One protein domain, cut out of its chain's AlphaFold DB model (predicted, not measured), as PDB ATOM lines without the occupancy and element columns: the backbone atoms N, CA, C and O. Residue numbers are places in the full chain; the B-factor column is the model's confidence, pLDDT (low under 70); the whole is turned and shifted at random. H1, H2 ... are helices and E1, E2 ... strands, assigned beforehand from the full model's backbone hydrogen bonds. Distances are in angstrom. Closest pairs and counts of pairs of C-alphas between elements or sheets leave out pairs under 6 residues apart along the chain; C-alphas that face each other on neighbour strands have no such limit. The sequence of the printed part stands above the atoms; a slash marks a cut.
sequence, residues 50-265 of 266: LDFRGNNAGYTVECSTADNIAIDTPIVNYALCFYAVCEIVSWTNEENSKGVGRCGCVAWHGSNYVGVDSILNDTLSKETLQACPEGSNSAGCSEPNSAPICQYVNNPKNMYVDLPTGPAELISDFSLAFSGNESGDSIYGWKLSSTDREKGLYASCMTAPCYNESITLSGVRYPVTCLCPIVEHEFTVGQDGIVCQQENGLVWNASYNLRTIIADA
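AT A GLANCE: This is residues 50 to 265 of the 266 residues of an uncharacterized protein of Sphaeroforma arctica JP610 (UniProt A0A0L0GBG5). With little regular structure, this is a small closed barrel, E2, E4, E11, E8 and E6 in its ring, with long loops round it. E3, E7 and E12 pair onto it; E1 with E5, and hairpin E9 and E10, make separate sheets. The printed part has 216 residues, 86 in twelve named strands and three named helices, class mixed. It is compact, radius of gyration of the C-alphas 16.3 A, spanning 46 by 38 by 36 A.

IN THESE COORDINATES: E1, residues 60-64, begins at C-alpha (129.889, 142.068, 152.931); then come E2 77-80, E3 85-94, E4 97-109, 29.7 A long, E5 112-115, H1 122-131, H2 150-153, E6 170-173, E7 200-203, E8 209-211, E9 215-217, E10 220-222, E11 224-233, E12 250-252 and H3 258-263, ending at (121.343, 155.409, 165.093).

HOW THE PARTS SIT: E2 is parallel to E6, N 79 and O 171 2.9 A apart, and antiparallel to E4, N 80 and O 106 2.8 A apart. H2 is on the barrel, outside it; H1 and H3, with every O i to N i+4 pair within hydrogen-bond range, are not on it.

THE WHOLE: The printed part has no cut. E6 to E7 is a long link, 26 residues; pLDDT is under 70 at 176-199, among others.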
ATOM      1  N   LEU A  50     129.143 127.693 153.671       28.28
ATOM      2  CA  LEU A  50     128.730 128.453 154.861       28.28
ATOM      3  C   LEU A  50     128.178 129.800 154.427       28.28
ATOM      4  O   LEU A  50     128.875 130.808 154.305       28.28
ATOM      5  N   ASP A  51     126.885 129.760 154.154       30.36
ATOM      6  CA  ASP A  51     126.115 130.880 153.690       30.36
ATOM      7  C   ASP A  51     125.986 131.953 154.784       30.36
ATOM      8  O   ASP A  51     125.093 131.925 155.633       30.36
ATOM      9  N   PHE A  52     126.856 132.965 154.746       34.97
ATOM     10  CA  PHE A  52     126.663 134.193 155.523       34.97
ATOM     11  C   PHE A  52     125.357 134.920 155.101       34.97
ATOM     12  O   PHE A  52     124.987 135.917 155.727       34.97
ATOM     13  N   ARG A  53     124.623 134.464 154.053       33.78
ATOM     14  CA  ARG A  53     123.309 135.014 153.630       33.78
ATOM     15  C   ARG A  53     122.209 134.852 154.676       33.78
ATOM     16  O   ARG A  53     121.133 135.421 154.501       33.78
ATOM     17  N   GLY A  54     122.485 134.202 155.806       28.42
ATOM     18  CA  GLY A  54     121.720 134.386 157.036       28.42
ATOM     19  C   GLY A  54     121.862 135.811 157.590       28.42
ATOM     20  O   GLY A  54     122.716 136.085 158.425       28.42
ATOM     21  N   ASN A  55     120.998 136.715 157.130       34.25
ATOM     22  CA  ASN A  55     120.714 138.067 157.641       34.25
ATOM     23  C   ASN A  55     121.841 139.129 157.628       34.25
ATOM     24  O   ASN A  55     121.496 140.303 157.733       34.25
ATOM     25  N   ASN A  56     123.126 138.782 157.432       39.62
ATOM     26  CA  ASN A  56     124.243 139.753 157.401       39.62
ATOM     27  C   ASN A  56     125.159 139.712 156.145       39.62
ATOM     28  O   ASN A  56     125.873 140.687 155.926       39.62
ATOM     29  N   ALA A  57     125.132 138.692 155.259       42.44
ATOM     30  CA  ALA A  57     125.936 138.722 154.004       42.44
ATOM     31  C   ALA A  57     125.534 139.829 153.033       42.44
ATOM     32  O   ALA A  57     126.309 140.192 152.153       42.44
ATOM     33  N   GLY A  58     124.326 140.372 153.181       53.06
ATOM     34  CA  GLY A  58     123.893 141.527 152.404       53.06
ATOM     35  C   GLY A  58     124.701 142.792 152.695       53.06
ATOM     36  O   GLY A  58     124.341 143.836 152.184       53.06
ATOM     37  N   TYR A  59     125.744 142.742 153.525       70.62
ATOM     38  CA  TYR A  59     126.608 143.885 153.814       70.62
ATOM     39  C   TYR A  59     128.098 143.542 153.746       70.62
ATOM     40  O   TYR A  59     128.923 144.330 154.190       70.62
ATOM     41  N   THR A  60     128.477 142.401 153.173       80.44
ATOM     42  CA  THR A  60     129.889 142.068 152.931       80.44
ATOM     43  C   THR A  60     130.231 142.171 151.454       80.44
ATOM     44  O   THR A  60     129.367 141.931 150.616       80.44
ATOM     45  N   VAL A  61     131.482 142.491 151.132       84.12
ATOM     46  CA  VAL A  61     132.039 142.455 149.771       84.12
ATOM     47  C   VAL A  61     133.250 141.531 149.732       84.12
ATOM     48  O   VAL A  61     134.072 141.554 150.645       84.12
ATOM     49  N   GLU A  62     133.364 140.709 148.691       86.38
ATOM     50  CA  GLU A  62     134.503 139.802 148.509       86.38
ATOM     51  C   GLU A  62     135.680 140.538 147.856       86.38
ATOM     52  O   GLU A  62     135.562 141.066 146.746       86.38
ATOM     53  N   CYS A  63     136.827 140.576 148.539       83.75
ATOM     54  CA  CYS A  63     138.006 141.322 148.092       83.75
ATOM     55  C   CYS A  63     139.149 140.457 147.567       83.75
ATOM     56  O   CYS A  63     140.134 140.997 147.082       83.75
ATOM     57  N   SER A  64     139.018 139.137 147.604       75.50
ATOM     58  CA  SER A  64     139.866 138.196 146.878       75.50
ATOM     59  C   SER A  64     139.178 136.835 146.840       75.50
ATOM     60  O   SER A  64     138.363 136.529 147.707       75.50
ATOM     61  N   THR A  65     139.515 136.021 145.840       63.22
ATOM     62  CA  THR A  65     139.109 134.615 145.764       63.22
ATOM     63  C   THR A  65     140.335 133.719 145.852       63.22
ATOM     64  O   THR A  65     141.391 134.049 145.310       63.22
ATOM     65  N   ALA A  66     140.190 132.547 146.476       57.56
ATOM     66  CA  ALA A  66     141.230 131.514 146.458       57.56
ATOM     67  C   ALA A  66     141.579 131.024 145.028       57.56
ATOM     68  O   ALA A  66     142.679 130.521 144.804       57.56
ATOM     69  N   ASP A  67     140.677 131.221 144.055       47.66
ATOM     70  CA  ASP A  67     140.693 130.527 142.758       47.66
ATOM     71  C   ASP A  67     141.226 131.330 141.553       47.66
ATOM     72  O   ASP A  67     141.225 130.818 140.437       47.66
ATOM     73  N   ASN A  68     141.739 132.553 141.733       43.66
ATOM     74  CA  ASN A  68     142.335 133.340 140.634       43.66
ATOM     75  C   ASN A  68     143.825 133.657 140.838       43.66
ATOM     76  O   ASN A  68     144.314 134.729 140.467       43.66
ATOM     77  N   ILE A  69     144.582 132.695 141.372       44.91
ATOM     78  CA  ILE A  69     146.045 132.726 141.294       44.91
ATOM     79  C   ILE A  69     146.441 132.280 139.881       44.91
ATOM     80  O   ILE A  69     146.776 131.124 139.624       44.91
ATOM     81  N   ALA A  70     146.426 133.220 138.936       43.75
ATOM     82  CA  ALA A  70     147.419 133.150 137.875       43.75
ATOM     83  C   ALA A  70     148.791 133.101 138.570       43.75
ATOM     84  O   ALA A  70     149.024 133.856 139.505       43.75
ATOM     85  N   ILE A  71     149.693 132.220 138.140       47.91
ATOM     86  CA  ILE A  71     150.976 131.889 138.808       47.91
ATOM     87  C   ILE A  71     151.914 133.120 138.989       47.91
ATOM     88  O   ILE A  71     152.968 133.018 139.604       47.91
ATOM     89  N   ASP A  72     151.504 134.295 138.503       49.09
ATOM     90  CA  ASP A  72     152.218 135.574 138.540       49.09
ATOM     91  C   ASP A  72     151.528 136.677 139.377       49.09
ATOM     92  O   ASP A  72     152.043 137.796 139.445       49.09
ATOM     93  N   THR A  73     150.373 136.428 140.016       46.12
ATOM     94  CA  THR A  73     149.778 137.411 140.941       46.12
ATOM     95  C   THR A  73     150.352 137.256 142.353       46.12
ATOM     96  O   THR A  73     150.431 136.141 142.873       46.12
ATOM     97  N   PRO A  74     150.773 138.358 143.008       52.97
ATOM     98  CA  PRO A  74     151.252 138.295 144.381       52.97
ATOM     99  C   PRO A  74     150.139 137.762 145.286       52.97
ATOM    100  O   PRO A  74     149.003 138.228 145.219       52.97
ATOM    101  N   ILE A  75     150.480 136.786 146.132       62.66
ATOM    102  CA  ILE A  75     149.576 136.253 147.153       62.66
ATOM    103  C   ILE A  75     149.143 137.425 148.037       62.66
ATOM    104  O   ILE A  75     149.970 138.024 148.731       62.66
ATOM    105  N   VAL A  76     147.854 137.760 147.991       65.81
ATOM    106  CA  VAL A  76     147.272 138.763 148.880       65.81
ATOM    107  C   VAL A  76     147.251 138.162 150.276       65.81
ATOM    108  O   VAL A  76     146.565 137.171 150.529       65.81
ATOM    109  N   ASN A  77     148.035 138.757 151.169       78.94
ATOM    110  CA  ASN A  77     148.019 138.420 152.580       78.94
ATOM    111  C   ASN A  77     147.185 139.458 153.324       78.94
ATOM    112  O   ASN A  77     147.307 140.658 153.077       78.94
ATOM    113  N   TYR A  78     146.390 138.993 154.274       87.00
ATOM    114  CA  TYR A  78     145.644 139.826 155.210       87.00
ATOM    115  C   TYR A  78     145.774 139.252 156.620       87.00
ATOM    116  O   TYR A  78     146.268 138.137 156.814       87.00
ATOM    117  N   ALA A  79     145.373 140.032 157.618       89.38
ATOM    118  CA  ALA A  79     145.388 139.592 159.004       89.38
ATOM    119  C   ALA A  79     144.002 139.083 159.412       89.38
ATOM    120  O   ALA A  79     143.012 139.804 159.331       89.38
ATOM    121  N   LEU A  80     143.924 137.847 159.894       85.56
ATOM    122  CA  LEU A  80     142.714 137.304 160.496       85.56
ATOM    123  C   LEU A  80     142.683 137.645 161.981       85.56
ATOM    124  O   LEU A  80     143.325 136.982 162.800       85.56
ATOM    125  N   CYS A  81     141.923 138.687 162.313       84.31
ATOM    126  CA  CYS A  81     141.770 139.185 163.682       84.31
ATOM    127  C   CYS A  81     140.416 138.868 164.312       84.31
ATOM    128  O   CYS A  81     140.169 139.275 165.442       84.31
ATOM    129  N   PHE A  82     139.537 138.146 163.614       72.44
ATOM    130  CA  PHE A  82     138.164 137.924 164.070       72.44
ATOM    131  C   PHE A  82     138.084 137.320 165.487       72.44
ATOM    132  O   PHE A  82     137.205 137.684 166.262       72.44
ATOM    133  N   TYR A  83     139.061 136.486 165.857       69.00
ATOM    134  CA  TYR A  83     139.178 135.844 167.174       69.00
ATOM    135  C   TYR A  83     140.318 136.411 168.033       69.00
ATOM    136  O   TYR A  83     140.757 135.764 168.983       69.00
ATOM    137  N   ALA A  84     140.838 137.587 167.677       77.88
ATOM    138  CA  ALA A  84     141.978 138.174 168.357       77.88
ATOM    139  C   ALA A  84     141.629 138.568 169.796       77.88
ATOM    140  O   ALA A  84     140.559 139.107 170.088       77.88
ATOM    141  N   VAL A  85     142.592 138.342 170.685       85.56
ATOM    142  CA  VAL A  85     142.679 139.036 171.969       85.56
ATOM    143  C   VAL A  85     143.491 140.303 171.744       85.56
ATOM    144  O   VAL A  85     144.438 140.303 170.951       85.56
ATOM    145  N   CYS A  86     143.136 141.368 172.450       88.81
ATOM    146  CA  CYS A  86     143.770 142.666 172.329       88.81
ATOM    147  C   CYS A  86     144.171 143.213 173.691       88.81
ATOM    148  O   CYS A  86     143.369 143.216 174.620       88.81
ATOM    149  N   GLU A  87     145.392 143.726 173.791       91.06
ATOM    150  CA  GLU A  87     145.839 144.538 174.924       91.06
ATOM    151  C   GLU A  87     145.497 146.004 174.662       91.06
ATOM    152  O   GLU A  87     145.889 146.552 173.631       91.06
ATOM    153  N   ILE A  88     144.788 146.659 175.583       87.31
ATOM    154  CA  ILE A  88     144.522 148.099 175.475       87.31
ATOM    155  C   ILE A  88     145.819 148.866 175.762       87.31
ATOM    156  O   ILE A  88     146.336 148.812 176.877       87.31
ATOM    157  N   VAL A  89     146.334 149.608 174.776       83.88
ATOM    158  CA  VAL A  89     147.630 150.309 174.889       83.88
ATOM    159  C   VAL A  89     147.523 151.820 175.019       83.88
ATOM    160  O   VAL A  89     148.433 152.466 175.537       83.88
ATOM    161  N   SER A  90     146.419 152.406 174.576       73.81
ATOM    162  CA  SER A  90     146.130 153.818 174.792       73.81
ATOM    163  C   SER A  90     144.664 153.977 175.141       73.81
ATOM    164  O   SER A  90     143.825 153.291 174.570       73.81
ATOM    165  N   TRP A  91     144.371 154.878 176.077       64.25
ATOM    166  CA  TRP A  91     143.010 155.308 176.374       64.25
ATOM    167  C   TRP A  91     142.792 156.694 175.784       64.25
ATOM    168  O   TRP A  91     143.574 157.613 176.040       64.25
ATOM    169  N   THR A  92     141.723 156.844 175.013       56.53
ATOM    170  CA  THR A  92     141.248 158.134 174.509       56.53
ATOM    171  C   THR A  92     139.853 158.375 175.069       56.53
ATOM    172  O   THR A  92     139.017 157.479 175.083       56.53
ATOM    173  N   ASN A  93     139.593 159.585 175.567       46.31
ATOM    174  CA  ASN A  93     138.264 159.989 176.046       46.31
ATOM    175  C   ASN A  93     137.430 160.586 174.897       46.31
ATOM    176  O   ASN A  93     136.775 161.609 175.084       46.31
ATOM    177  N   GLU A  94     137.509 160.008 173.698       49.16
ATOM    178  CA  GLU A  94     136.646 160.408 172.585       49.16
ATOM    179  C   GLU A  94     135.326 159.637 172.673       49.16
ATOM    180  O   GLU A  94     135.308 158.476 173.084       49.16
ATOM    181  N   GLU A  95     134.214 160.291 172.325       46.19
ATOM    182  CA  GLU A  95     132.850 159.819 172.626       46.19
ATOM    183  C   GLU A  95     132.550 158.396 172.125       46.19
ATOM    184  O   GLU A  95     131.755 157.706 172.759       46.19
ATOM    185  N   ASN A  96     133.251 157.911 171.091       48.91
ATOM    186  CA  ASN A  96     133.000 156.603 170.475       48.91
ATOM    187  C   ASN A  96     134.213 155.658 170.405       48.91
ATOM    188  O   ASN A  96     134.043 154.493 170.052       48.91
ATOM    189  N   SER A  97     135.427 156.111 170.751       55.03
ATOM    190  CA  SER A  97     136.602 155.235 170.847       55.03
ATOM    191  C   SER A  97     137.295 155.440 172.187       55.03
ATOM    192  O   SER A  97     137.798 156.514 172.519       55.03
ATOM    193  N   LYS A  98     137.288 154.378 172.988       65.88
ATOM    194  CA  LYS A  98     137.891 154.360 174.316       65.88
ATOM    195  C   LYS A  98     139.407 154.213 174.252       65.88
ATOM    196  O   LYS A  98     140.063 154.310 175.284       65.88
ATOM    197  N   GLY A  99     139.983 153.983 173.073       78.44
ATOM    198  CA  GLY A  99     141.411 153.764 172.940       78.44
ATOM    199  C   GLY A  99     141.825 152.989 171.701       78.44
ATOM    200  O   GLY A  99     141.018 152.727 170.811       78.44
ATOM    201  N   VAL A 100     143.090 152.569 171.685       85.00
ATOM    202  CA  VAL A 100     143.638 151.631 170.697       85.00
ATOM    203  C   VAL A 100     144.098 150.366 171.413       85.00
ATOM    204  O   VAL A 100     144.788 150.427 172.433       85.00
ATOM    205  N   GLY A 101     143.718 149.216 170.866       88.69
ATOM    206  CA  GLY A 101     144.184 147.899 171.270       88.69
ATOM    207  C   GLY A 101     145.245 147.358 170.316       88.69
ATOM    208  O   GLY A 101     145.120 147.505 169.100       88.69
ATOM    209  N   ARG A 102     146.275 146.703 170.861       92.56
ATOM    210  CA  ARG A 102     147.200 145.854 170.101       92.56
ATOM    211  C   ARG A 102     146.672 144.430 170.109       92.56
ATOM    212  O   ARG A 102     146.671 143.773 171.147       92.56
ATOM    213  N   CYS A 103     146.220 143.973 168.953       91.94
ATOM    214  CA  CYS A 103     145.551 142.694 168.783       91.94
ATOM    215  C   CYS A 103     146.474 141.667 168.142       91.94
ATOM    216  O   CYS A 103     147.143 141.970 167.153       91.94
ATOM    217  N   GLY A 104     146.498 140.457 168.699       91.62
ATOM    218  CA  GLY A 104     147.240 139.333 168.139       91.62
ATOM    219  C   GLY A 104     146.436 138.617 167.058       91.62
ATOM    220  O   GLY A 104     145.370 138.076 167.343       91.62
ATOM    221  N   CYS A 105     146.952 138.598 165.831       90.00
ATOM    222  CA  CYS A 105     146.278 138.032 164.664       90.00
ATOM    223  C   CYS A 105     147.175 137.037 163.920       90.00
ATOM    224  O   CYS A 105     148.382 136.939 164.173       90.00
ATOM    225  N   VAL A 106     146.591 136.302 162.974       86.31
ATOM    226  CA  VAL A 106     147.336 135.398 162.088       86.31
ATOM    227  C   VAL A 106     147.354 135.941 160.665       86.31
ATOM    228  O   VAL A 106     146.348 136.453 160.183       86.31
ATOM    229  N   ALA A 107     148.500 135.844 159.994       86.56
ATOM    230  CA  ALA A 107     148.572 136.111 158.562       86.56
ATOM    231  C   ALA A 107     147.854 134.987 157.805       86.56
ATOM    232  O   ALA A 107     148.048 133.809 158.117       86.56
ATOM    233  N   TRP A 108     147.044 135.347 156.815       84.00
ATOM    234  CA  TRP A 108     146.281 134.393 156.024       84.00
ATOM    235  C   TRP A 108     146.220 134.790 154.551       84.00
ATOM    236  O   TRP A 108     146.445 135.947 154.197       84.00
ATOM    237  N   HIS A 109     145.917 133.804 153.708       79.38
ATOM    238  CA  HIS A 109     145.738 133.933 152.267       79.38
ATOM    239  C   HIS A 109     144.532 133.096 151.810       79.38
ATOM    240  O   HIS A 109     144.287 132.014 152.339       79.38
ATOM    241  N   GLY A 110     143.779 133.582 150.824       78.25
ATOM    242  CA  GLY A 110     142.547 132.951 150.327       78.25
ATOM    243  C   GLY A 110     141.357 133.904 150.390       78.25
ATOM    244  O   GLY A 110     141.541 135.077 150.702       78.25
ATOM    245  N   SER A 111     140.143 133.409 150.129       79.31
ATOM    246  CA  SER A 111     138.950 134.265 150.084       79.31
ATOM    247  C   SER A 111     138.748 135.075 151.365       79.31
ATOM    248  O   SER A 111     138.825 134.533 152.476       79.31
ATOM    249  N   ASN A 112     138.483 136.366 151.191       81.12
ATOM    250  CA  ASN A 112     138.266 137.336 152.258       81.12
ATOM    251  C   ASN A 112     137.097 138.270 151.954       81.12
ATOM    252  O   ASN A 112     136.796 138.575 150.795       81.12
ATOM    253  N   TYR A 113     136.464 138.738 153.025       84.94
ATOM    254  CA  TYR A 113     135.225 139.497 152.965       84.94
ATOM    255  C   TYR A 113     135.264 140.689 153.908       84.94
ATOM    256  O   TYR A 113     135.341 140.518 155.120       84.94
ATOM    257  N   VAL A 114     135.062 141.885 153.367       86.38
ATOM    258  CA  VAL A 114     134.972 143.103 154.171       86.38
ATOM    259  C   VAL A 114     133.509 143.434 154.432       86.38
ATOM    260  O   VAL A 114     132.721 143.539 153.493       86.38
ATOM    261  N   GLY A 115     133.141 143.659 155.695       84.12
ATOM    262  CA  GLY A 115     131.856 144.276 156.040       84.12
ATOM    263  C   GLY A 115     131.851 145.753 155.641       84.12
ATOM    264  O   GLY A 115     132.654 146.526 156.162       84.12
ATOM    265  N   VAL A 116     130.968 146.164 154.725       82.06
ATOM    266  CA  VAL A 116     130.909 147.548 154.204       82.06
ATOM    267  C   VAL A 116     130.580 148.565 155.293       82.06
ATOM    268  O   VAL A 116     130.972 149.723 155.212       82.06
ATOM    269  N   ASP A 117     129.887 148.116 156.332       74.69
ATOM    270  CA  ASP A 117     129.520 148.864 157.526       74.69
ATOM    271  C   ASP A 117     130.513 148.655 158.671       74.69
ATOM    272  O   ASP A 117     130.175 148.914 159.811       74.69
ATOM    273  N   SER A 118     131.702 148.127 158.408       77.75
ATOM    274  CA  SER A 118     132.721 147.855 159.425       77.75
ATOM    275  C   SER A 118     134.089 148.415 159.014       77.75
ATOM    276  O   SER A 118     135.100 148.148 159.658       77.75
ATOM    277  N   ILE A 119     134.131 149.213 157.941       84.75
ATOM    278  CA  ILE A 119     135.337 149.880 157.445       84.75
ATOM    279  C   ILE A 119     135.689 151.045 158.378       84.75
ATOM    280  O   ILE A 119     134.892 151.963 158.564       84.75
ATOM    281  N   LEU A 120     136.907 151.036 158.923       83.62
ATOM    282  CA  LEU A 120     137.375 152.036 159.889       83.62
ATOM    283  C   LEU A 120     137.708 153.387 159.254       83.62
ATOM    284  O   LEU A 120     137.605 154.424 159.906       83.62
ATOM    285  N   ASN A 121     138.130 153.402 157.988       84.88
ATOM    286  CA  ASN A 121     138.332 154.653 157.264       84.88
ATOM    287  C   ASN A 121     136.970 155.204 156.816       84.88
ATOM    288  O   ASN A 121     136.378 154.688 155.875       84.88
ATOM    289  N   ASP A 122     136.492 156.263 157.471       79.56
ATOM    290  CA  ASP A 122     135.164 156.856 157.236       79.56
ATOM    291  C   ASP A 122     134.924 157.272 155.773       79.56
ATOM    292  O   ASP A 122     133.835 157.079 155.235       79.56
ATOM    293  N   THR A 123     135.948 157.789 155.086       85.12
ATOM    294  CA  THR A 123     135.813 158.185 153.673       85.12
ATOM    295  C   THR A 123     135.614 156.961 152.782       85.12
ATOM    296  O   THR A 123     134.677 156.933 151.986       85.12
ATOM    297  N   LEU A 124     136.437 155.923 152.962       86.75
ATOM    298  CA  LEU A 124     136.301 154.670 152.215       86.75
ATOM    299  C   LEU A 124     135.043 153.894 152.587       86.75
ATOM    300  O   LEU A 124     134.461 153.241 151.726       86.75
ATOM    301  N   SER A 125     134.614 153.982 153.844       84.81
ATOM    302  CA  SER A 125     133.350 153.428 154.319       84.81
ATOM    303  C   SER A 125     132.184 154.053 153.556       84.81
ATOM    304  O   SER A 125     131.406 153.341 152.929       84.81
ATOM    305  N   LYS A 126     132.123 155.389 153.483       86.38
ATOM    306  CA  LYS A 126     131.092 156.118 152.725       86.38
ATOM    307  C   LYS A 126     131.131 155.821 151.230       86.38
ATOM    308  O   LYS A 126     130.081 155.592 150.637       86.38
ATOM    309  N   GLU A 127     132.317 155.800 150.625       91.06
ATOM    310  CA  GLU A 127     132.489 155.476 149.204       91.06
ATOM    311  C   GLU A 127     132.036 154.042 148.895       91.06
ATOM    312  O   GLU A 127     131.248 153.811 147.976       91.06
ATOM    313  N   THR A 128     132.479 153.080 149.705       90.31
ATOM    314  CA  THR A 128     132.113 151.669 149.551       90.31
ATOM    315  C   THR A 128     130.629 151.463 149.802       90.31
ATOM    316  O   THR A 128     129.995 150.737 149.049       90.31
ATOM    317  N   LEU A 129     130.040 152.130 150.793       87.94
ATOM    318  CA  LEU A 129     128.610 152.049 151.074       87.94
ATOM    319  C   LEU A 129     127.764 152.677 149.958       87.94
ATOM    320  O   LEU A 129     126.677 152.190 149.662       87.94
ATOM    321  N   GLN A 130     128.251 153.744 149.325       91.19
ATOM    322  CA  GLN A 130     127.576 154.361 148.186       91.19
ATOM    323  C   GLN A 130     127.595 153.451 146.951       91.19
ATOM    324  O   GLN A 130     126.598 153.383 146.233       91.19
ATOM    325  N   ALA A 131     128.711 152.761 146.701       91.75
ATOM    326  CA  ALA A 131     128.846 151.819 145.590       91.75
ATOM    327  C   ALA A 131     128.140 150.479 145.863       91.75
ATOM    328  O   ALA A 131     127.518 149.908 144.970       91.75
ATOM    329  N   CYS A 132     128.217 150.005 147.107       91.44
ATOM    330  CA  CYS A 132     127.781 148.688 147.557       91.44
ATOM    331  C   CYS A 132     126.803 148.778 148.752       91.44
ATOM    332  O   CYS A 132     127.093 148.236 149.824       91.44
ATOM    333  N   PRO A 133     125.643 149.454 148.619       88.31
ATOM    334  CA  PRO A 133     124.712 149.675 149.733       88.31
ATOM    335  C   PRO A 133     124.147 148.389 150.355       88.31
ATOM    336  O   PRO A 133     123.736 148.406 151.518       88.31
ATOM    337  N   GLU A 134     124.144 147.299 149.586       85.81
ATOM    338  CA  GLU A 134     123.743 145.937 149.955       85.81
ATOM    339  C   GLU A 134     124.918 144.951 149.780       85.81
ATOM    340  O   GLU A 134     124.733 143.792 149.393       85.81
ATOM    341  N   GLY A 135     126.155 145.417 150.008       86.31
ATOM    342  CA  GLY A 135     127.355 144.589 149.878       86.31
ATOM    343  C   GLY A 135     127.429 143.940 148.495       86.31
ATOM    344  O   GLY A 135     127.130 144.590 147.488       86.31
ATOM    345  N   SER A 136     127.751 142.648 148.449       84.38
ATOM    346  CA  SER A 136     127.824 141.852 147.221       84.38
ATOM    347  C   SER A 136     126.501 141.700 146.462       84.38
ATOM    348  O   SER A 136     126.523 141.322 145.294       84.38
ATOM    349  N   ASN A 137     125.350 142.032 147.057       85.06
ATOM    350  CA  ASN A 137     124.077 142.044 146.325       85.06
ATOM    351  C   ASN A 137     123.891 143.316 145.481       85.06
ATOM    352  O   ASN A 137     123.003 143.375 144.630       85.06
ATOM    353  N   SER A 138     124.731 144.333 145.689       85.69
ATOM    354  CA  SER A 138     124.641 145.601 144.964       85.69
ATOM    355  C   SER A 138     125.078 145.451 143.510       85.69
ATOM    356  O   SER A 138     126.082 144.800 143.203       85.69
ATOM    357  N   ALA A 139     124.373 146.130 142.604       83.06
ATOM    358  CA  ALA A 139     124.764 146.204 141.202       83.06
ATOM    359  C   ALA A 139     126.137 146.892 141.068       83.06
ATOM    360  O   ALA A 139     126.252 148.096 141.278       83.06
ATOM    361  N   GLY A 140     127.168 146.116 140.717       82.00
ATOM    362  CA  GLY A 140     128.560 146.578 140.620       82.00
ATOM    363  C   GLY A 140     129.491 146.044 141.710       82.00
ATOM    364  O   GLY A 140     130.692 146.255 141.589       82.00
ATOM    365  N   CYS A 141     128.961 145.331 142.711       88.88
ATOM    366  CA  CYS A 141     129.741 144.728 143.800       88.88
ATOM    367  C   CYS A 141     129.603 143.193 143.879       88.88
ATOM    368  O   CYS A 141     130.083 142.567 144.822       88.88
ATOM    369  N   SER A 142     128.928 142.588 142.894       84.69
ATOM    370  CA  SER A 142     128.637 141.149 142.837       84.69
ATOM    371  C   SER A 142     129.833 140.290 142.443       84.69
ATOM    372  O   SER A 142     129.841 139.096 142.714       84.69
ATOM    373  N   GLU A 143     130.827 140.895 141.793       85.06
ATOM    374  CA  GLU A 143     132.058 140.217 141.400       85.06
ATOM    375  C   GLU A 143     133.149 140.447 142.456       85.06
ATOM    376  O   GLU A 143     133.257 141.555 142.991       85.06
ATOM    377  N   PRO A 144     134.015 139.465 142.739       84.00
ATOM    378  CA  PRO A 144     135.161 139.670 143.618       84.00
ATOM    379  C   PRO A 144     136.030 140.857 143.179       84.00
ATOM    380  O   PRO A 144     136.215 141.095 141.986       84.00
ATOM    381  N   ASN A 145     136.621 141.570 144.141       85.44
ATOM    382  CA  ASN A 145     137.473 142.754 143.937       85.44
ATOM    383  C   ASN A 145     136.783 143.995 143.334       85.44
ATOM    384  O   ASN A 145     137.468 144.972 143.028       85.44
ATOM    385  N   SER A 146     135.463 143.994 143.146       89.06
ATOM    386  CA  SER A 146     134.763 145.111 142.494       89.06
ATOM    387  C   SER A 146     134.440 146.284 143.429       89.06
ATOM    388  O   SER A 146     134.287 147.416 142.969       89.06
ATOM    389  N   ALA A 147     134.388 146.047 144.743       91.12
ATOM    390  CA  ALA A 147     134.104 147.092 145.720       91.12
ATOM    391  C   ALA A 147     135.301 148.051 145.917       91.12
ATOM    392  O   ALA A 147     136.448 147.591 145.949       91.12
ATOM    393  N   PRO A 148     135.070 149.363 146.145       91.88
ATOM    394  CA  PRO A 148     136.142 150.351 146.310       91.88
ATOM    395  C   PRO A 148     137.178 150.010 147.389       91.88
ATOM    396  O   PRO A 148     138.364 150.283 147.205       91.88
ATOM    397  N   ILE A 149     136.767 149.379 148.493       90.19
ATOM    398  CA  ILE A 149     137.672 148.969 149.578       90.19
ATOM    399  C   ILE A 149     138.692 147.902 149.149       90.19
ATOM    400  O   ILE A 149     139.801 147.853 149.684       90.19
ATOM    401  N   CYS A 150     138.378 147.077 148.149       89.00
ATOM    402  CA  CYS A 150     139.211 145.929 147.799       89.00
ATOM    403  C   CYS A 150     140.578 146.327 147.223       89.00
ATOM    404  O   CYS A 150     141.563 145.618 147.429       89.00
ATOM    405  N   GLN A 151     140.699 147.504 146.595       86.31
ATOM    406  CA  GLN A 151     142.005 148.004 146.141       86.31
ATOM    407  C   GLN A 151     142.978 148.267 147.305       86.31
ATOM    408  O   GLN A 151     144.193 148.189 147.118       86.31
ATOM    409  N   TYR A 152     142.444 148.562 148.496       85.31
ATOM    410  CA  TYR A 152     143.197 148.887 149.706       85.31
ATOM    411  C   TYR A 152     143.535 147.655 150.529       85.31
ATOM    412  O   TYR A 152     144.651 147.558 151.029       85.31
ATOM    413  N   VAL A 153     142.620 146.689 150.608       83.81
ATOM    414  CA  VAL A 153     142.906 145.380 151.213       83.81
ATOM    415  C   VAL A 153     144.090 144.713 150.508       83.81
ATOM    416  O   VAL A 153     145.004 144.218 151.160       83.81
ATOM    417  N   ASN A 154     144.137 144.817 149.177       77.62
ATOM    418  CA  ASN A 154     145.236 144.297 148.364       77.62
ATOM    419  C   ASN A 154     146.499 145.182 148.396       77.62
ATOM    420  O   ASN A 154     147.573 144.735 147.998       77.62
ATOM    421  N   ASN A 155     146.393 146.436 148.856       82.62
ATOM    422  CA  ASN A 155     147.498 147.398 148.938       82.62
ATOM    423  C   ASN A 155     147.434 148.215 150.248       82.62
ATOM    424  O   ASN A 155     147.207 149.431 150.204       82.62
ATOM    425  N   PRO A 156     147.676 147.584 151.417       82.69
ATOM    426  CA  PRO A 156     147.491 148.178 152.752       82.69
ATOM    427  C   PRO A 156     148.153 149.548 152.927       82.69
ATOM    428  O   PRO A 156     147.606 150.453 153.559       82.69
ATOM    429  N   LYS A 157     149.326 149.723 152.307       83.44
ATOM    430  CA  LYS A 157     150.131 150.949 152.362       83.44
ATOM    431  C   LYS A 157     149.387 152.191 151.871       83.44
ATOM    432  O   LYS A 157     149.722 153.288 152.299       83.44
ATOM    433  N   ASN A 158     148.394 152.025 150.996       84.25
ATOM    434  CA  ASN A 158     147.626 153.130 150.423       84.25
ATOM    435  C   ASN A 158     146.436 153.545 151.298       84.25
ATOM    436  O   ASN A 158     145.901 154.633 151.108       84.25
ATOM    437  N   MET A 159     146.005 152.692 152.233       83.12
ATOM    438  CA  MET A 159     144.871 152.980 153.118       83.12
ATOM    439  C   MET A 159     145.287 153.837 154.313       83.12
ATOM    440  O   MET A 159     144.546 154.716 154.752       83.12
ATOM    441  N   TYR A 160     146.492 153.577 154.818       79.31
ATOM    442  CA  TYR A 160     147.031 154.147 156.047       79.31
ATOM    443  C   TYR A 160     148.428 154.728 155.808       79.31
ATOM    444  O   TYR A 160     149.430 154.228 156.320       79.31
ATOM    445  N   VAL A 161     148.486 155.775 154.986       74.56
ATOM    446  CA  VAL A 161     149.745 156.389 154.530       74.56
ATOM    447  C   VAL A 161     150.505 157.128 155.640       74.56
ATOM    448  O   VAL A 161     151.732 157.107 155.645       74.56
ATOM    449  N   ASP A 162     149.788 157.708 156.609       73.62
ATOM    450  CA  ASP A 162     150.345 158.651 157.593       73.62
ATOM    451  C   ASP A 162     150.298 158.129 159.042       73.62
ATOM    452  O   ASP A 162     150.239 158.906 159.998       73.62
ATOM    453  N   LEU A 163     150.306 156.805 159.242       74.00
ATOM    454  CA  LEU A 163     150.342 156.263 160.602       74.00
ATOM    455  C   LEU A 163     151.696 156.543 161.279       74.00
ATOM    456  O   LEU A 163     152.741 156.342 160.656       74.00
ATOM    457  N   PRO A 164     151.715 156.911 162.577       71.38
ATOM    458  CA  PRO A 164     152.957 157.135 163.328       71.38
ATOM    459  C   PRO A 164     153.903 155.927 163.347       71.38
ATOM    460  O   PRO A 164     155.117 156.076 163.450       71.38
ATOM    461  N   THR A 165     153.337 154.727 163.248       70.62
ATOM    462  CA  THR A 165     154.028 153.433 163.197       70.62
ATOM    463  C   THR A 165     154.572 153.088 161.808       70.62
ATOM    464  O   THR A 165     155.220 152.058 161.645       70.62
ATOM    465  N   GLY A 166     154.345 153.944 160.810       79.94
ATOM    466  CA  GLY A 166     154.644 153.672 159.411       79.94
ATOM    467  C   GLY A 166     153.491 152.968 158.684       79.94
ATOM    468  O   GLY A 166     152.485 152.596 159.302       79.94
ATOM    469  N   PRO A 167     153.621 152.792 157.358       85.12
ATOM    470  CA  PRO A 167     152.559 152.240 156.528       85.12
ATOM    471  C   PRO A 167     152.236 150.802 156.935       85.12
ATOM    472  O   PRO A 167     153.140 150.012 157.208       85.12
ATOM    473  N   ALA A 168     150.946 150.467 156.941       87.81
ATOM    474  CA  ALA A 168     150.485 149.115 157.234       87.81
ATOM    475  C   ALA A 168     151.071 148.098 156.238       87.81
ATOM    476  O   ALA A 168     151.186 148.367 155.036       87.81
ATOM    477  N   GLU A 169     151.435 146.920 156.739       90.00
ATOM    478  CA  GLU A 169     151.927 145.808 155.920       90.00
ATOM    479  C   GLU A 169     150.800 144.863 155.510       90.00
ATOM    480  O   GLU A 169     150.861 144.274 154.433       90.00
ATOM    481  N   LEU A 170     149.779 144.747 156.359       90.31
ATOM    482  CA  LEU A 170     148.569 143.958 156.159       90.31
ATOM    483  C   LEU A 170     147.355 144.800 156.576       90.31
ATOM    484  O   LEU A 170     147.479 145.720 157.388       90.31
ATOM    485  N   ILE A 171     146.184 144.462 156.047       90.88
ATOM    486  CA  ILE A 171     144.894 144.926 156.565       90.88
ATOM    487  C   ILE A 171     144.227 143.758 157.286       90.88
ATOM    488  O   ILE A 171     144.307 142.619 156.824       90.88
ATOM    489  N   SER A 172     143.597 144.027 158.426       89.50
ATOM    490  CA  SER A 172     142.752 143.038 159.085       89.50
ATOM    491  C   SER A 172     141.445 142.864 158.326       89.50
ATOM    492  O   SER A 172     140.772 143.838 157.999       89.50
ATOM    493  N   ASP A 173     141.092 141.620 158.049       85.81
ATOM    494  CA  ASP A 173     139.904 141.268 157.285       85.81
ATOM    495  C   ASP A 173     139.289 139.972 157.828       85.81
ATOM    496  O   ASP A 173     139.811 139.347 158.759       85.81
ATOM    497  N   PHE A 174     138.154 139.572 157.267       78.88
ATOM    498  CA  PHE A 174     137.429 138.380 157.658       78.88
ATOM    499  C   PHE A 174     137.538 137.266 156.617       78.88
ATOM    500  O   PHE A 174     137.562 137.496 155.411       78.88
ATOM    501  N   SER A 175     137.560 136.027 157.105       75.88
ATOM    502  CA  SER A 175     137.452 134.819 156.296       75.88
ATOM    503  C   SER A 175     136.702 133.743 157.055       75.88
ATOM    504  O   SER A 175     136.797 133.635 158.279       75.88
ATOM    505  N   LEU A 176     136.039 132.882 156.293       67.56
ATOM    506  CA  LEU A 176     135.388 131.675 156.790       67.56
ATOM    507  C   LEU A 176     136.366 130.510 156.991       67.56
ATOM    508  O   LEU A 176     135.963 129.446 157.451       67.56
ATOM    509  N   ALA A 177     137.661 130.699 156.717       63.16
ATOM    510  CA  ALA A 177     138.685 129.667 156.881       63.16
ATOM    511  C   ALA A 177     138.692 129.001 158.273       63.16
ATOM    512  O   ALA A 177     139.086 127.842 158.404       63.16
ATOM    513  N   PHE A 178     138.240 129.721 159.304       60.62
ATOM    514  CA  PHE A 178     138.170 129.235 160.683       60.62
ATOM    515  C   PHE A 178     136.750 129.072 161.230       60.62
ATOM    516  O   PHE A 178     136.603 128.610 162.368       60.62
ATOM    517  N   SER A 179     135.719 129.413 160.449       55.16
ATOM    518  CA  SER A 179     134.332 129.183 160.849       55.16
ATOM    519  C   SER A 179     134.019 127.693 160.778       55.16
ATOM    520  O   SER A 179     134.320 127.032 159.784       55.16
ATOM    521  N   GLY A 180     133.443 127.155 161.851       50.44
ATOM    522  CA  GLY A 180     132.958 125.780 161.855       50.44
ATOM    523  C   GLY A 180     131.738 125.630 160.966       50.44
ATOM    524  O   GLY A 180     131.061 126.613 160.672       50.44
ATOM    525  N   ASN A 181     131.431 124.394 160.577       49.09
ATOM    526  CA  ASN A 181     130.120 124.080 160.011       49.09
ATOM    527  C   ASN A 181     128.987 124.468 160.990       49.09
ATOM    528  O   ASN A 181     129.222 124.767 162.160       49.09
ATOM    529  N   GLU A 182     127.733 124.404 160.539       39.84
ATOM    530  CA  GLU A 182     126.527 124.693 161.343       39.84
ATOM    531  C   GLU A 182     126.433 123.870 162.650       39.84
ATOM    532  O   GLU A 182     125.665 124.198 163.554       39.84
ATOM    533  N   SER A 183     127.234 122.803 162.771       42.50
ATOM    534  CA  SER A 183     127.349 121.963 163.969       42.50
ATOM    535  C   SER A 183     128.344 122.509 165.008       42.50
ATOM    536  O   SER A 183     128.411 121.980 166.114       42.50
ATOM    537  N   GLY A 184     129.083 123.580 164.697       43.81
ATOM    538  CA  GLY A 184     130.121 124.159 165.554       43.81
ATOM    539  C   GLY A 184     131.486 123.472 165.442       43.81
ATOM    540  O   GLY A 184     132.407 123.849 166.165       43.81
ATOM    541  N   ASP A 185     131.646 122.511 164.528       43.62
ATOM    542  CA  ASP A 185     132.912 121.813 164.307       43.62
ATOM    543  C   ASP A 185     133.782 122.636 163.352       43.62
ATOM    544  O   ASP A 185     133.883 122.371 162.153       43.62
ATOM    545  N   SER A 186     134.395 123.694 163.878       48.84
ATOM    546  CA  SER A 186     135.602 124.248 163.265       48.84
ATOM    547  C   SER A 186     136.779 123.391 163.704       48.84
ATOM    548  O   SER A 186     136.824 122.954 164.853       48.84
ATOM    549  N   ILE A 187     137.762 123.163 162.825       44.31
ATOM    550  CA  ILE A 187     139.018 122.502 163.230       44.31
ATOM    551  C   ILE A 187     139.753 123.276 164.342       44.31
ATOM    552  O   ILE A 187     140.674 122.743 164.942       44.31
ATOM    553  N   TYR A 188     139.323 124.510 164.622       48.59
ATOM    554  CA  TYR A 188     139.797 125.370 165.698       48.59
ATOM    555  C   TYR A 188     138.750 125.575 166.818       48.59
ATOM    556  O   TYR A 188     139.006 126.317 167.760       48.59
ATOM    557  N   GLY A 189     137.577 124.931 166.736       46.41
ATOM    558  CA  GLY A 189     136.524 124.947 167.760       46.41
ATOM    559  C   GLY A 189     135.732 126.253 167.894       46.41
ATOM    560  O   GLY A 189     135.044 126.441 168.898       46.41
ATOM    561  N   TRP A 190     135.824 127.174 166.929       51.06
ATOM    562  CA  TRP A 190     135.167 128.480 167.031       51.06
ATOM    563  C   TRP A 190     133.722 128.438 166.542       51.06
ATOM    564  O   TRP A 190     133.448 128.182 165.366       51.06
ATOM    565  N   LYS A 191     132.797 128.772 167.444       52.84
ATOM    566  CA  LYS A 191     131.381 128.958 167.135       52.84
ATOM    567  C   LYS A 191     131.062 130.448 167.117       52.84
ATOM    568  O   LYS A 191     131.279 131.140 168.112       52.84
ATOM    569  N   LEU A 192     130.562 130.928 165.981       55.16
ATOM    570  CA  LEU A 192     129.979 132.262 165.901       55.16
ATOM    571  C   LEU A 192     128.716 132.271 166.764       55.16
ATOM    572  O   LEU A 192     127.843 131.418 166.597       55.16
ATOM    573  N   SER A 193     128.636 133.213 167.693       53.81
ATOM    574  CA  SER A 193     127.455 133.448 168.513       53.81
ATOM    575  C   SER A 193     127.100 134.927 168.468       53.81
ATOM    576  O   SER A 193     127.971 135.795 168.367       53.81
ATOM    577  N   SER A 194     125.806 135.210 168.516       54.69
ATOM    578  CA  SER A 194     125.296 136.551 168.774       54.69
ATOM    579  C   SER A 194     125.152 136.717 170.278       54.69
ATOM    580  O   SER A 194     124.524 135.870 170.916       54.69
ATOM    581  N   THR A 195     125.694 137.785 170.857       51.12
ATOM    582  CA  THR A 195     125.523 138.013 172.293       51.12
ATOM    583  C   THR A 195     124.104 138.352 172.699       51.12
ATOM    584  O   THR A 195     123.378 139.068 172.007       51.12
ATOM    585  N   ASP A 196     123.780 137.941 173.921       50.69
ATOM    586  CA  ASP A 196     122.764 138.572 174.746       50.69
ATOM    587  C   ASP A 196     123.217 140.003 175.089       50.69
ATOM    588  O   ASP A 196     124.041 140.165 175.974       50.69
ATOM    589  N   ARG A 197     122.735 141.004 174.332       53.09
ATOM    590  CA  ARG A 197     122.518 142.460 174.598       53.09
ATOM    591  C   ARG A 197     123.352 143.246 175.645       53.09
ATOM    592  O   ARG A 197     122.969 144.360 175.993       53.09
ATOM    593  N   GLU A 198     124.456 142.748 176.185       60.03
ATOM    594  CA  GLU A 198     125.239 143.439 177.211       60.03
ATOM    595  C   GLU A 198     126.341 144.287 176.562       60.03
ATOM    596  O   GLU A 198     127.240 143.781 175.886       60.03
ATOM    597  N   LYS A 199     126.266 145.607 176.780       69.12
ATOM    598  CA  LYS A 199     127.296 146.566 176.361       69.12
ATOM    599  C   LYS A 199     128.620 146.252 177.061       69.12
ATOM    600  O   LYS A 199     128.655 146.065 178.276       69.12
ATOM    601  N   GLY A 200     129.709 146.227 176.297       74.44
ATOM    602  CA  GLY A 200     131.054 145.967 176.806       74.44
ATOM    603  C   GLY A 200     132.137 146.585 175.929       74.44
ATOM    604  O   GLY A 200     131.844 147.136 174.868       74.44
ATOM    605  N   LEU A 201     133.387 146.507 176.387       78.00
ATOM    606  CA  LEU A 201     134.549 146.988 175.642       78.00
ATOM    607  C   LEU A 201     135.051 145.917 174.678       78.00
ATOM    608  O   LEU A 201     135.438 144.834 175.110       78.00
ATOM    609  N   TYR A 202     135.131 146.264 173.397       79.44
ATOM    610  CA  TYR A 202     135.615 145.379 172.341       79.44
ATOM    611  C   TYR A 202     136.607 146.095 171.445       79.44
ATOM    612  O   TYR A 202     136.513 147.303 171.224       79.44
ATOM    613  N   ALA A 203     137.541 145.333 170.893       84.44
ATOM    614  CA  ALA A 203     138.342 145.806 169.781       84.44
ATOM    615  C   ALA A 203     137.559 145.651 168.474       84.44
ATOM    616  O   ALA A 203     136.929 144.622 168.237       84.44
ATOM    617  N   SER A 204     137.633 146.668 167.623       83.81
ATOM    618  CA  SER A 204     137.105 146.629 166.266       83.81
ATOM    619  C   SER A 204     138.231 146.517 165.264       83.81
ATOM    620  O   SER A 204     138.865 147.510 164.916       83.81
ATOM    621  N   CYS A 205     138.534 145.303 164.825       87.06
ATOM    622  CA  CYS A 205     139.672 145.092 163.944       87.06
ATOM    623  C   CYS A 205     139.331 145.093 162.457       87.06
ATOM    624  O   CYS A 205     140.251 144.979 161.654       87.06
ATOM    625  N   MET A 206     138.069 145.183 162.038       86.81
ATOM    626  CA  MET A 206     137.764 145.125 160.605       86.81
ATOM    627  C   MET A 206     138.456 146.279 159.868       86.81
ATOM    628  O   MET A 206     138.345 147.431 160.258       86.81
ATOM    629  N   THR A 207     139.213 145.982 158.818       89.12
ATOM    630  CA  THR A 207     140.083 146.915 158.088       89.12
ATOM    631  C   THR A 207     141.202 147.594 158.893       89.12
ATOM    632  O   THR A 207     141.831 148.520 158.392       89.12
ATOM    633  N   ALA A 208     141.505 147.146 160.114       90.81
ATOM    634  CA  ALA A 208     142.562 147.742 160.932       90.81
ATOM    635  C   ALA A 208     143.961 147.592 160.298       90.81
ATOM    636  O   ALA A 208     144.238 146.578 159.649       90.81
ATOM    637  N   PRO A 209     144.870 148.565 160.507       92.25
ATOM    638  CA  PRO A 209     146.250 148.463 160.058       92.25
ATOM    639  C   PRO A 209     147.013 147.412 160.870       92.25
ATOM    640  O   PRO A 209     146.957 147.388 162.105       92.25
ATOM    641  N   CYS A 210     147.763 146.572 160.164       92.94
ATOM    642  CA  CYS A 210     148.478 145.443 160.737       92.94
ATOM    643  C   CYS A 210     149.937 145.390 160.287       92.94
ATOM    644  O   CYS A 210     150.296 145.821 159.186       92.94
ATOM    645  N   TYR A 211     150.763 144.805 161.149       92.31
ATOM    646  CA  TYR A 211     152.212 144.732 161.013       92.31
ATOM    647  C   TYR A 211     152.689 143.301 161.260       92.31
ATOM    648  O   TYR A 211     152.148 142.601 162.122       92.31
ATOM    649  N   ASN A 212     153.734 142.878 160.548       90.44
ATOM    650  CA  ASN A 212     154.419 141.592 160.711       90.44
ATOM    651  C   ASN A 212     155.296 141.583 161.980       90.44
ATOM    652  O   ASN A 212     156.468 141.200 161.968       90.44
ATOM    653  N   GLU A 213     154.726 142.050 163.085       91.00
ATOM    654  CA  GLU A 213     155.314 142.077 164.414       91.00
ATOM    655  C   GLU A 213     154.608 141.035 165.281       91.00
ATOM    656  O   GLU A 213     153.378 141.010 165.362       91.00
ATOM    657  N   SER A 214     155.381 140.196 165.974       90.12
ATOM    658  CA  SER A 214     154.796 139.216 166.883       90.12
ATOM    659  C   SER A 214     154.456 139.818 168.245       90.12
ATOM    660  O   SER A 214     155.316 140.460 168.848       90.12
ATOM    661  N   ILE A 215     153.283 139.489 168.786       90.62
ATOM    662  CA  ILE A 215     152.847 139.853 170.141       90.62
ATOM    663  C   ILE A 215     152.501 138.599 170.946       90.62
ATOM    664  O   ILE A 215     152.023 137.612 170.388       90.62
ATOM    665  N   THR A 216     152.747 138.620 172.257       89.19
ATOM    666  CA  THR A 216     152.341 137.536 173.161       89.19
ATOM    667  C   THR A 216     151.234 138.023 174.081       89.19
ATOM    668  O   THR A 216     151.478 138.887 174.918       89.19
ATOM    669  N   LEU A 217     150.039 137.446 173.955       84.75
ATOM    670  CA  LEU A 217     148.862 137.781 174.759       84.75
ATOM    671  C   LEU A 217     148.342 136.517 175.436       84.75
ATOM    672  O   LEU A 217     148.184 135.485 174.786       84.75
ATOM    673  N   SER A 218     148.115 136.575 176.750       81.56
ATOM    674  CA  SER A 218     147.644 135.424 177.543       81.56
ATOM    675  C   SER A 218     148.484 134.148 177.355       81.56
ATOM    676  O   SER A 218     147.957 133.040 177.347       81.56
ATOM    677  N   GLY A 219     149.801 134.298 177.173       81.31
ATOM    678  CA  GLY A 219     150.728 133.182 176.943       81.31
ATOM    679  C   GLY A 219     150.762 132.646 175.504       81.31
ATOM    680  O   GLY A 219     151.579 131.775 175.212       81.31
ATOM    681  N   VAL A 220     149.943 133.186 174.596       79.50
ATOM    682  CA  VAL A 220     149.883 132.803 173.178       79.50
ATOM    683  C   VAL A 220     150.662 133.802 172.337       79.50
ATOM    684  O   VAL A 220     150.448 135.007 172.458       79.50
ATOM    685  N   ARG A 221     151.559 133.313 171.474       85.88
ATOM    686  CA  ARG A 221     152.332 134.147 170.546       85.88
ATOM    687  C   ARG A 221     151.639 134.228 169.188       85.88
ATOM    688  O   ARG A 221     151.501 133.216 168.508       85.88
ATOM    689  N   TYR A 222     151.300 135.438 168.771       87.62
ATOM    690  CA  TYR A 222     150.713 135.748 167.472       87.62
ATOM    691  C   TYR A 222     151.781 136.325 166.538       87.62
ATOM    692  O   TYR A 222     152.613 137.102 167.007       87.62
ATOM    693  N   PRO A 223     151.809 135.952 165.248       89.38
ATOM    694  CA  PRO A 223     152.812 136.441 164.299       89.38
ATOM    695  C   PRO A 223     152.521 137.845 163.750       89.38
ATOM    696  O   PRO A 223     153.442 138.474 163.233       89.38
ATOM    697  N   VAL A 224     151.274 138.315 163.840       92.56
ATOM    698  CA  VAL A 224     150.827 139.617 163.327       92.56
ATOM    699  C   VAL A 224     150.217 140.427 164.463       92.56
ATOM    700  O   VAL A 224     149.468 139.888 165.281       92.56
ATOM    701  N   THR A 225     150.507 141.726 164.479       93.81
ATOM    702  CA  THR A 225     149.921 142.682 165.419       93.81
ATOM    703  C   THR A 225     149.120 143.727 164.659       93.81
ATOM    704  O   THR A 225     149.643 144.362 163.744       93.81
ATOM    705  N   CYS A 226     147.869 143.936 165.059       92.94
ATOM    706  CA  CYS A 226     146.991 144.954 164.481       92.94
ATOM    707  C   CYS A 226     146.617 146.015 165.509       92.94
ATOM    708  O   CYS A 226     146.518 145.722 166.702       92.94
ATOM    709  N   LEU A 227     146.415 147.248 165.044       90.88
ATOM    710  CA  LEU A 227     145.980 148.367 165.877       90.88
ATOM    711  C   LEU A 227     144.487 148.599 165.672       90.88
ATOM    712  O   LEU A 227     144.078 149.173 164.667       90.88
ATOM    713  N   CYS A 228     143.683 148.149 166.627       88.56
ATOM    714  CA  CYS A 228     142.232 148.177 166.514       88.56
ATOM    715  C   CYS A 228     141.646 149.205 167.485       88.56
ATOM    716  O   CYS A 228     142.024 149.199 168.660       88.56
ATOM    717  N   PRO A 229     140.734 150.088 167.056       86.19
ATOM    718  CA  PRO A 229     140.026 150.955 167.985       86.19
ATOM    719  C   PRO A 229     139.233 150.131 168.998       86.19
ATOM    720  O   PRO A 229     138.614 149.122 168.659       86.19
ATOM    721  N   ILE A 230     139.261 150.579 170.248       83.81
ATOM    722  CA  ILE A 230     138.443 150.028 171.322       83.81
ATOM    723  C   ILE A 230     137.143 150.811 171.374       83.81
ATOM    724  O   ILE A 230     137.159 152.031 171.535       83.81
ATOM    725  N   VAL A 231     136.023 150.113 171.271       79.88
ATOM    726  CA  VAL A 231     134.682 150.692 171.336       79.88
ATOM    727  C   VAL A 231     133.904 150.065 172.484       79.88
ATOM    728  O   VAL A 231     134.163 148.930 172.878       79.88
ATOM    729  N   GLU A 232     132.950 150.810 173.032       77.38
ATOM    730  CA  GLU A 232     132.007 150.298 174.025       77.38
ATOM    731  C   GLU A 232     130.648 150.104 173.347       77.38
ATOM    732  O   GLU A 232     129.942 151.080 173.102       77.38
ATOM    733  N   HIS A 233     130.300 148.869 172.980       69.56
ATOM    734  CA  HIS A 233     129.073 148.601 172.226       69.56
ATOM    735  C   HIS A 233     128.505 147.201 172.494       69.56
ATOM    736  O   HIS A 233     129.170 146.338 173.064       69.56
ATOM    737  N   GLU A 234     127.259 146.976 172.078       67.19
ATOM    738  CA  GLU A 234     126.705 145.631 171.888       67.19
ATOM    739  C   GLU A 234     127.290 145.040 170.599       67.19
ATOM    740  O   GLU A 234     127.284 145.701 169.557       67.19
ATOM    741  N   PHE A 235     127.797 143.811 170.629       61.81
ATOM    742  CA  PHE A 235     128.315 143.176 169.419       61.81
ATOM    743  C   PHE A 235     127.309 142.194 168.820       61.81
ATOM    744  O   PHE A 235     126.497 141.583 169.516       61.81
ATOM    745  N   THR A 236     127.346 142.064 167.494       52.47
ATOM    746  CA  THR A 236     126.421 141.208 166.736       52.47
ATOM    747  C   THR A 236     127.008 139.820 166.520       52.47
ATOM    748  O   THR A 236     126.264 138.842 166.496       52.47
ATOM    749  N   VAL A 237     128.336 139.726 166.387       54.41
ATOM    750  CA  VAL A 237     129.043 138.454 166.223       54.41
ATOM    751  C   VAL A 237     130.285 138.427 167.108       54.41
ATOM    752  O   VAL A 237     131.164 139.281 166.993       54.41
ATOM    753  N   GLY A 238     130.353 137.425 167.980       55.94
ATOM    754  CA  GLY A 238     131.530 137.106 168.780       55.94
ATOM    755  C   GLY A 238     131.553 135.631 169.164       55.94
ATOM    756  O   GLY A 238     130.910 134.799 168.519       55.94
ATOM    757  N   GLN A 239     132.346 135.284 170.175       55.28
ATOM    758  CA  GLN A 239     132.483 133.894 170.613       55.28
ATOM    759  C   GLN A 239     131.345 133.510 171.566       55.28
ATOM    760  O   GLN A 239     130.867 134.324 172.352       55.28
ATOM    761  N   ASP A 240     130.909 132.254 171.508       54.16
ATOM    762  CA  ASP A 240     129.932 131.726 172.459       54.16
ATOM    763  C   ASP A 240     130.548 131.593 173.866       54.16
ATOM    764  O   ASP A 240     131.657 131.079 174.019       54.16
ATOM    765  N   GLY A 241     129.835 132.042 174.904       55.09
ATOM    766  CA  GLY A 241     130.229 131.841 176.306       55.09
ATOM    767  C   GLY A 241     131.453 132.625 176.810       55.09
ATOM    768  O   GLY A 241     132.013 132.247 177.842       55.09
ATOM    769  N   ILE A 242     131.881 133.694 176.126       58.59
ATOM    770  CA  ILE A 242     132.963 134.574 176.605       58.59
ATOM    771  C   ILE A 242     132.439 135.731 177.463       58.59
ATOM    772  O   ILE A 242     131.360 136.265 177.231       58.59
ATOM    773  N   VAL A 243     133.239 136.141 178.450       60.44
ATOM    774  CA  VAL A 243     133.005 137.366 179.231       60.44
ATOM    775  C   VAL A 243     133.418 138.591 178.412       60.44
ATOM    776  O   VAL A 243     134.497 138.597 177.818       60.44
ATOM    777  N   CYS A 244     132.571 139.626 178.424       57.09
ATOM    778  CA  CYS A 244     132.711 140.881 177.677       57.09
ATOM    779  C   CYS A 244     134.056 141.587 177.904       57.09
ATOM    780  O   CYS A 244     134.643 142.138 176.979       57.09
ATOM    781  N   GLN A 245     134.565 141.543 179.137       60.88
ATOM    782  CA  GLN A 245     135.862 142.095 179.506       60.88
ATOM    783  C   GLN A 245     136.710 140.995 180.134       60.88
ATOM    784  O   GLN A 245     136.288 140.344 181.093       60.88
ATOM    785  N   GLN A 246     137.906 140.780 179.591       60.56
ATOM    786  CA  GLN A 246     138.865 139.883 180.214       60.56
ATOM    787  C   GLN A 246     139.576 140.604 181.364       60.56
ATOM    788  O   GLN A 246     139.753 141.826 181.366       60.56
ATOM    789  N   GLU A 247     140.012 139.837 182.361       63.06
ATOM    790  CA  GLU A 247     140.922 140.355 183.380       63.06
ATOM    791  C   GLU A 247     142.223 140.870 182.726       63.06
ATOM    792  O   GLU A 247     142.600 140.450 181.632       63.06
ATOM    793  N   ASN A 248     142.940 141.763 183.416       68.62
ATOM    794  CA  ASN A 248     144.251 142.291 183.003       68.62
ATOM    795  C   ASN A 248     144.260 143.252 181.797       68.62
ATOM    796  O   ASN A 248     145.280 143.374 181.124       68.62
ATOM    797  N   GLY A 249     143.165 143.976 181.540       76.31
ATOM    798  CA  GLY A 249     143.140 145.007 180.489       76.31
ATOM    799  C   GLY A 249     143.127 144.437 179.070       76.31
ATOM    800  O   GLY A 249     143.503 145.126 178.121       76.31
ATOM    801  N   LEU A 250     142.698 143.181 178.943       83.38
ATOM    802  CA  LEU A 250     142.503 142.507 177.674       83.38
ATOM    803  C   LEU A 250     141.037 142.608 177.242       83.38
ATOM    804  O   LEU A 250     140.115 142.572 178.062       83.38
ATOM    805  N   VAL A 251     140.825 142.726 175.938       83.50
ATOM    806  CA  VAL A 251     139.497 142.739 175.319       83.50
ATOM    807  C   VAL A 251     139.479 141.827 174.108       83.50
ATOM    808  O   VAL A 251     140.501 141.612 173.454       83.50
ATOM    809  N   TRP A 252     138.308 141.282 173.814       80.75
ATOM    810  CA  TRP A 252     138.099 140.500 172.607       80.75
ATOM    811  C   TRP A 252     137.886 141.417 171.409       80.75
ATOM    812  O   TRP A 252     137.268 142.480 171.527       80.75
ATOM    813  N   ASN A 253     138.358 140.986 170.242       77.88
ATOM    814  CA  ASN A 253     137.828 141.508 168.997       77.88
ATOM    815  C   ASN A 253     136.379 141.042 168.823       77.88
ATOM    816  O   ASN A 253     136.063 139.873 169.054       77.88
ATOM    817  N   ALA A 254     135.516 141.950 168.382       70.56
ATOM    818  CA  ALA A 254     134.147 141.630 168.016       70.56
ATOM    819  C   ALA A 254     133.759 142.371 166.736       70.56
ATOM    820  O   ALA A 254     134.268 143.456 166.451       70.56
ATOM    821  N   SER A 255     132.838 141.791 165.965       62.56
ATOM    822  CA  SER A 255     132.249 142.470 164.811       62.56
ATOM    823  C   SER A 255     130.883 143.040 165.179       62.56
ATOM    824  O   SER A 255     130.041 142.372 165.791       62.56
ATOM    825  N   TYR A 256     130.664 144.292 164.795       59.06
ATOM    826  CA  TYR A 256     129.424 145.032 165.002       59.06
ATOM    827  C   TYR A 256     128.889 145.554 163.673       59.06
ATOM    828  O   TYR A 256     129.626 145.671 162.701       59.06
ATOM    829  N   ASN A 257     127.614 145.924 163.661       51.31
ATOM    830  CA  ASN A 257     127.018 146.693 162.578       51.31
ATOM    831  C   ASN A 257     127.138 148.200 162.896       51.31
ATOM    832  O   ASN A 257     126.519 148.660 163.859       51.31
ATOM    833  N   LEU A 258     127.917 148.989 162.129       40.84
ATOM    834  CA  LEU A 258     128.083 150.435 162.409       40.84
ATOM    835  C   LEU A 258     126.770 151.220 162.337       40.84
ATOM    836  O   LEU A 258     126.664 152.268 162.976       40.84
ATOM    837  N   ARG A 259     125.759 150.759 161.585       43.28
ATOM    838  CA  ARG A 259     124.493 151.502 161.462       43.28
ATOM    839  C   ARG A 259     123.737 151.565 162.783       43.28
ATOM    840  O   ARG A 259     123.053 152.552 163.030       43.28
ATOM    841  N   THR A 260     123.870 150.546 163.630       40.62
ATOM    842  CA  THR A 260     123.253 150.540 164.962       40.62
ATOM    843  C   THR A 260     123.932 151.554 165.884       40.62
ATOM    844  O   THR A 260     123.248 152.247 166.625       40.62
ATOM    845  N   ILE A 261     125.255 151.719 165.759       37.44
ATOM    846  CA  ILE A 261     126.037 152.680 166.553       37.44
ATOM    847  C   ILE A 261     125.653 154.129 166.213       37.44
ATOM    848  O   ILE A 261     125.511 154.961 167.102       37.44
ATOM    849  N   ILE A 262     125.473 154.434 164.923       37.53
ATOM    850  CA  ILE A 262     125.126 155.789 164.462       37.53
ATOM    851  C   ILE A 262     123.675 156.145 164.819       37.53
ATOM    852  O   ILE A 262     123.410 157.282 165.190       37.53
ATOM    853  N   ALA A 263     122.748 155.185 164.750       36.84
ATOM    854  CA  ALA A 263     121.343 155.409 165.093       36.84
ATOM    855  C   ALA A 263     121.113 155.685 166.592       36.84
ATOM    856  O   ALA A 263     120.160 156.374 166.937       36.84
ATOM    857  N   ASP A 264     121.984 155.177 167.468       33.88
ATOM    858  CA  ASP A 264     121.935 155.433 168.914       33.88
ATOM    859  C   ASP A 264     122.598 156.770 169.317       33.88
ATOM    860  O   ASP A 264     122.519 157.172 170.481       33.88
ATOM    861  N   ALA A 265     123.269 157.449 168.378       33.41
ATOM    862  CA  ALA A 265     123.950 158.728 168.591       33.41
ATOM    863  C   ALA A 265     123.128 159.961 168.146       33.41
ATOM    864  O   ALA A 265     123.587 161.089 168.350       33.41
TER     865      ALA A 265